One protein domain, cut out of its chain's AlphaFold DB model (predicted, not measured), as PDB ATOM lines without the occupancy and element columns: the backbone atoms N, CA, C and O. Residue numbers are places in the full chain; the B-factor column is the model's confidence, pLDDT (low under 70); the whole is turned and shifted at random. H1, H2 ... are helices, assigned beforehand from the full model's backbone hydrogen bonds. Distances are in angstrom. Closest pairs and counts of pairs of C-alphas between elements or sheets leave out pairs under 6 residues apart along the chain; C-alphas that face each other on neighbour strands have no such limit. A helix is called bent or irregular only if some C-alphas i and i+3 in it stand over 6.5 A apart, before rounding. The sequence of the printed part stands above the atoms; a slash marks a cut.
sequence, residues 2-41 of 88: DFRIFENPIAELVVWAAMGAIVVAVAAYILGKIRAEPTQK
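AT A GLANCE: This is residues 2 to 41 of the 88 residues of an uncharacterized protein of Planctomycetes bacterium RBG_16_64_12 (UniProt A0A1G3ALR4). One long helix, H2, not bent, makes most of the length of this model, with the short helix H1 turned off to the side at its first end, as the foot of an L, and a tail of residues 37 to 41 carrying the length on past its other end. Residues 16 to 41 stand free, of which 16 to 36 belong to H2. The printed part has 40 residues with two named helices, H1 then H2 along the chain, and no named strand; the class is all helix. It is extended, with a radius of gyration of the C-alphas of 16.6 A, and its outline is a rod of 54 by 15 by 5 A.

HOW THE PARTS SIT: Begin with H2, residues 9 to 36, and look at its backbone: every O i to N i+4 pair inside it is within hydrogen-bond range. Then look back to H1, residues 3 to 6, which is too short for any such pair; its one O i to N i+3 pair is not within range. The two helices only just touch, with 3 pairs of C-alphas within 8 A, and they touch only at the corner by their link. H2 touches H1 with residues 11 to 12 alone. The closest C-alphas of the two are those of Ile 5 and Ala 11, 5.6 A apart, while the helix centres are 21.5 A apart.

IN THESE COORDINATES: Find C-alpha 9 at (443.961, 427.188, 887.166); from there H2 runs 39.6 A to C-alpha 36 at (423.757, 459.776, 877.079). Go back to C-alpha 3 at (450.403, 428.524, 876.137), where H1 begins; it measures 6.3 A from first to last C-alpha. H1 is neither bent nor irregular, but only just: C-alphas 3 and 6 are 6.3 A apart.

THE WHOLE: The two C-alphas farthest apart are those of Glu 7 and Lys 41, 54.1 A. The printed part has no cut, and the link from H1 to H2, of 2 residues, is tight. In the B-factor column the mean pLDDT of the printed part is 78.7; look for values under 70 at residues 2 to 6 and 34 to 41.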
ATOM      1  N   ASP A   2     451.956 432.840 875.149       57.56
ATOM      2  CA  ASP A   2     452.511 431.738 875.937       57.56
ATOM      3  C   ASP A   2     451.374 430.778 876.283       57.56
ATOM      4  O   ASP A   2     450.416 431.180 876.922       57.56
ATOM      5  N   PHE A   3     451.448 429.519 875.858       64.25
ATOM      6  CA  PHE A   3     450.403 428.524 876.137       64.25
ATOM      7  C   PHE A   3     450.488 427.942 877.565       64.25
ATOM      8  O   PHE A   3     449.671 427.111 877.941       64.25
ATOM      9  N   ARG A   4     451.432 428.414 878.396       63.72
ATOM     10  CA  ARG A   4     451.633 427.970 879.795       63.72
ATOM     11  C   ARG A   4     450.596 428.521 880.786       63.72
ATOM     12  O   ARG A   4     450.568 428.127 881.948       63.72
ATOM     13  N   ILE A   5     449.744 429.451 880.346       63.28
ATOM     14  CA  ILE A   5     448.680 430.053 881.174       63.28
ATOM     15  C   ILE A   5     447.534 429.063 881.430       63.28
ATOM     16  O   ILE A   5     446.842 429.197 882.432       63.28
ATOM     17  N   PHE A   6     447.376 428.052 880.566       62.94
ATOM     18  CA  PHE A   6     446.341 427.013 880.668       62.94
ATOM     19  C   PHE A   6     446.705 425.862 881.624       62.94
ATOM     20  O   PHE A   6     445.856 425.038 881.933       62.94
ATOM     21  N   GLU A   7     447.950 425.784 882.109       75.94
ATOM     22  CA  GLU A   7     448.350 424.787 883.120       75.94
ATOM     23  C   GLU A   7     448.049 425.255 884.549       75.94
ATOM     24  O   GLU A   7     447.955 424.445 885.469       75.94
ATOM     25  N   ASN A   8     447.897 426.569 884.749       81.38
ATOM     26  CA  ASN A   8     447.659 427.153 886.058       81.38
ATOM     27  C   ASN A   8     446.192 427.575 886.191       81.38
ATOM     28  O   ASN A   8     445.807 428.583 885.592       81.38
ATOM     29  N   PRO A   9     445.394 426.904 887.043       81.31
ATOM     30  CA  PRO A   9     443.961 427.188 887.166       81.31
ATOM     31  C   PRO A   9     443.688 428.630 887.616       81.31
ATOM     32  O   PRO A   9     442.686 429.229 887.242       81.31
ATOM     33  N   ILE A  10     444.607 429.227 888.381       86.56
ATOM     34  CA  ILE A  10     444.518 430.631 888.804       86.56
ATOM     35  C   ILE A  10     444.738 431.578 887.619       86.56
ATOM     36  O   ILE A  10     444.030 432.571 887.481       86.56
ATOM     37  N   ALA A  11     445.720 431.287 886.766       84.88
ATOM     38  CA  ALA A  11     446.062 432.156 885.648       84.88
ATOM     39  C   ALA A  11     444.974 432.106 884.561       84.88
ATOM     40  O   ALA A  11     444.604 433.146 884.018       84.88
ATOM     41  N   GLU A  12     444.387 430.929 884.332       84.00
ATOM     42  CA  GLU A  12     443.196 430.764 883.498       84.00
ATOM     43  C   GLU A  12     442.009 431.589 884.026       84.00
ATOM     44  O   GLU A  12     441.396 432.347 883.271       84.00
ATOM     45  N   LEU A  13     441.728 431.520 885.333       89.94
ATOM     46  CA  LEU A  13     440.641 432.282 885.956       89.94
ATOM     47  C   LEU A  13     440.827 433.800 885.786       89.94
ATOM     48  O   LEU A  13     439.870 434.517 885.490       89.94
ATOM     49  N   VAL A  14     442.060 434.291 885.940       90.62
ATOM     50  CA  VAL A  14     442.398 435.714 885.771       90.62
ATOM     51  C   VAL A  14     442.196 436.168 884.325       90.62
ATOM     52  O   VAL A  14     441.662 437.255 884.103       90.62
ATOM     53  N   VAL A  15     442.568 435.346 883.341       89.75
ATOM     54  CA  VAL A  15     442.354 435.657 881.918       89.75
ATOM     55  C   VAL A  15     440.861 435.750 881.598       89.75
ATOM     56  O   VAL A  15     440.432 436.727 880.981       89.75
ATOM     57  N   TRP A  16     440.055 434.793 882.066       90.75
ATOM     58  CA  TRP A  16     438.601 434.829 881.889       90.75
ATOM     59  C   TRP A  16     437.953 436.024 882.590       90.75
ATOM     60  O   TRP A  16     437.099 436.689 882.001       90.75
ATOM     61  N   ALA A  17     438.382 436.343 883.812       93.31
ATOM     62  CA  ALA A  17     437.889 437.503 884.547       93.31
ATOM     63  C   ALA A  17     438.231 438.819 883.829       93.31
ATOM     64  O   ALA A  17     437.366 439.684 883.690       93.31
ATOM     65  N   ALA A  18     439.458 438.955 883.319       93.94
ATOM     66  CA  ALA A  18     439.878 440.120 882.546       93.94
ATOM     67  C   ALA A  18     439.079 440.251 881.241       93.94
ATOM     68  O   ALA A  18     438.601 441.337 880.912       93.94
ATOM     69  N   MET A  19     438.872 439.142 880.525       94.38
ATOM     70  CA  MET A  19     438.059 439.124 879.309       94.38
ATOM     71  C   MET A  19     436.603 439.509 879.599       94.38
ATOM     72  O   MET A  19     436.038 440.354 878.903       94.38
ATOM     73  N   GLY A  20     436.013 438.958 880.662       95.56
ATOM     74  CA  GLY A  20     434.670 439.313 881.118       95.56
ATOM     75  C   GLY A  20     434.553 440.793 881.488       95.56
ATOM     76  O   GLY A  20     433.613 441.460 881.060       95.56
ATOM     77  N   ALA A  21     435.538 441.339 882.204       96.19
ATOM     78  CA  ALA A  21     435.573 442.754 882.567       96.19
ATOM     79  C   ALA A  21     435.601 443.672 881.333       96.19
ATOM     80  O   ALA A  21     434.895 444.680 881.310       96.19
ATOM     81  N   ILE A  22     436.350 443.306 880.287       96.19
ATOM     82  CA  ILE A  22     436.375 444.051 879.019       96.19
ATOM     83  C   ILE A  22     434.989 444.045 878.363       96.19
ATOM     84  O   ILE A  22     434.501 445.103 877.964       96.19
ATOM     85  N   VAL A  23     434.324 442.890 878.290       96.69
ATOM     86  CA  VAL A  23     432.971 442.785 877.712       96.69
ATOM     87  C   VAL A  23     431.969 443.632 878.495       96.69
ATOM     88  O   VAL A  23     431.195 444.378 877.893       96.69
ATOM     89  N   VAL A  24     432.008 443.572 879.827       96.19
ATOM     90  CA  VAL A  24     431.137 444.379 880.695       96.19
ATOM     91  C   VAL A  24     431.404 445.872 880.505       96.19
ATOM     92  O   VAL A  24     430.454 446.641 880.389       96.19
ATOM     93  N   ALA A  25     432.668 446.290 880.413       95.00
ATOM     94  CA  ALA A  25     433.026 447.685 880.172       95.00
ATOM     95  C   ALA A  25     432.513 448.184 878.811       95.00
ATOM     96  O   ALA A  25     431.962 449.280 878.729       95.00
ATOM     97  N   VAL A  26     432.629 447.371 877.756       94.75
ATOM     98  CA  VAL A  26     432.089 447.694 876.425       94.75
ATOM     99  C   VAL A  26     430.563 447.778 876.459       94.75
ATOM    100  O   VAL A  26     429.995 448.742 875.948       94.75
ATOM    101  N   ALA A  27     429.889 446.821 877.100       89.94
ATOM    102  CA  ALA A  27     428.438 446.843 877.249       89.94
ATOM    103  C   ALA A  27     427.969 448.085 878.026       89.94
ATOM    104  O   ALA A  27     427.054 448.778 877.584       89.94
ATOM    105  N   ALA A  28     428.633 448.415 879.136       90.88
ATOM    106  CA  ALA A  28     428.354 449.612 879.922       90.88
ATOM    107  C   ALA A  28     428.620 450.899 879.128       90.88
ATOM    108  O   ALA A  28     427.838 451.841 879.223       90.88
ATOM    109  N   TYR A  29     429.673 450.933 878.309       89.31
ATOM    110  CA  TYR A  29     429.972 452.062 877.431       89.31
ATOM    111  C   TYR A  29     428.891 452.256 876.363       89.31
ATOM    112  O   TYR A  29     428.431 453.375 876.157       89.31
ATOM    113  N   ILE A  30     428.437 451.179 875.714       87.56
ATOM    114  CA  ILE A  30     427.361 451.233 874.715       87.56
ATOM    115  C   ILE A  30     426.048 451.670 875.371       87.56
ATOM    116  O   ILE A  30     425.406 452.600 874.887       87.56
ATOM    117  N   LEU A  31     425.671 451.056 876.495       83.75
ATOM    118  CA  LEU A  31     424.468 451.427 877.243       83.75
ATOM    119  C   LEU A  31     424.538 452.870 877.739       83.75
ATOM    120  O   LEU A  31     423.554 453.593 877.627       83.75
ATOM    121  N   GLY A  32     425.693 453.301 878.243       80.19
ATOM    122  CA  GLY A  32     425.950 454.671 878.668       80.19
ATOM    123  C   GLY A  32     425.924 455.660 877.509       80.19
ATOM    124  O   GLY A  32     425.424 456.758 877.684       80.19
ATOM    125  N   LYS A  33     426.374 455.273 876.312       76.50
ATOM    126  CA  LYS A  33     426.293 456.098 875.101       76.50
ATOM    127  C   LYS A  33     424.850 456.256 874.620       76.50
ATOM    128  O   LYS A  33     424.424 457.375 874.372       76.50
ATOM    129  N   ILE A  34     424.077 455.170 874.590       69.19
ATOM    130  CA  ILE A  34     422.647 455.206 874.240       69.19
ATOM    131  C   ILE A  34     421.848 455.981 875.303       69.19
ATOM    132  O   ILE A  34     420.944 456.735 874.961       69.19
ATOM    133  N   ARG A  35     422.207 455.854 876.593       59.81
ATOM    134  CA  ARG A  35     421.638 456.634 877.713       59.81
ATOM    135  C   ARG A  35     422.232 458.031 877.904       59.81
ATOM    136  O   ARG A  35     421.682 458.783 878.702       59.81
ATOM    137  N   ALA A  36     423.296 458.396 877.201       54.28
ATOM    138  CA  ALA A  36     423.757 459.776 877.079       54.28
ATOM    139  C   ALA A  36     423.045 460.495 875.918       54.28
ATOM    140  O   ALA A  36     423.027 461.721 875.877       54.28
ATOM    141  N   GLU A  37     422.391 459.744 875.025       53.78
ATOM    142  CA  GLU A  37     421.520 460.263 873.966       53.78
ATOM    143  C   GLU A  37     420.012 460.476 874.286       53.78
ATOM    144  O   GLU A  37     419.319 460.946 873.388       53.78
ATOM    145  N   PRO A  38     419.444 460.294 875.500       48.62
ATOM    146  CA  PRO A  38     418.082 460.701 875.821       48.62
ATOM    147  C   PRO A  38     418.049 462.049 876.561       48.62
ATOM    148  O   PRO A  38     417.124 462.315 877.319       48.62
ATOM    149  N   THR A  39     419.049 462.922 876.381       46.84
ATOM    150  CA  THR A  39     418.866 464.360 876.686       46.84
ATOM    151  C   THR A  39     418.239 465.110 875.506       46.84
ATOM    152  O   THR A  39     417.852 466.270 875.637       46.84
ATOM    153  N   GLN A  40     418.045 464.449 874.364       48.34
ATOM    154  CA  GLN A  40     417.099 464.931 873.369       48.34
ATOM    155  C   GLN A  40     415.723 464.417 873.764       48.34
ATOM    156  O   GLN A  40     415.344 463.302 873.422       48.34
ATOM    157  N   LYS A  41     415.079 465.235 874.607       50.69
ATOM    158  CA  LYS A  41     413.635 465.445 874.731       50.69
ATOM    159  C   LYS A  41     412.825 464.411 873.951       50.69
ATOM    160  O   LYS A  41     412.901 464.396 872.722       50.69
TER     161      LYS A  41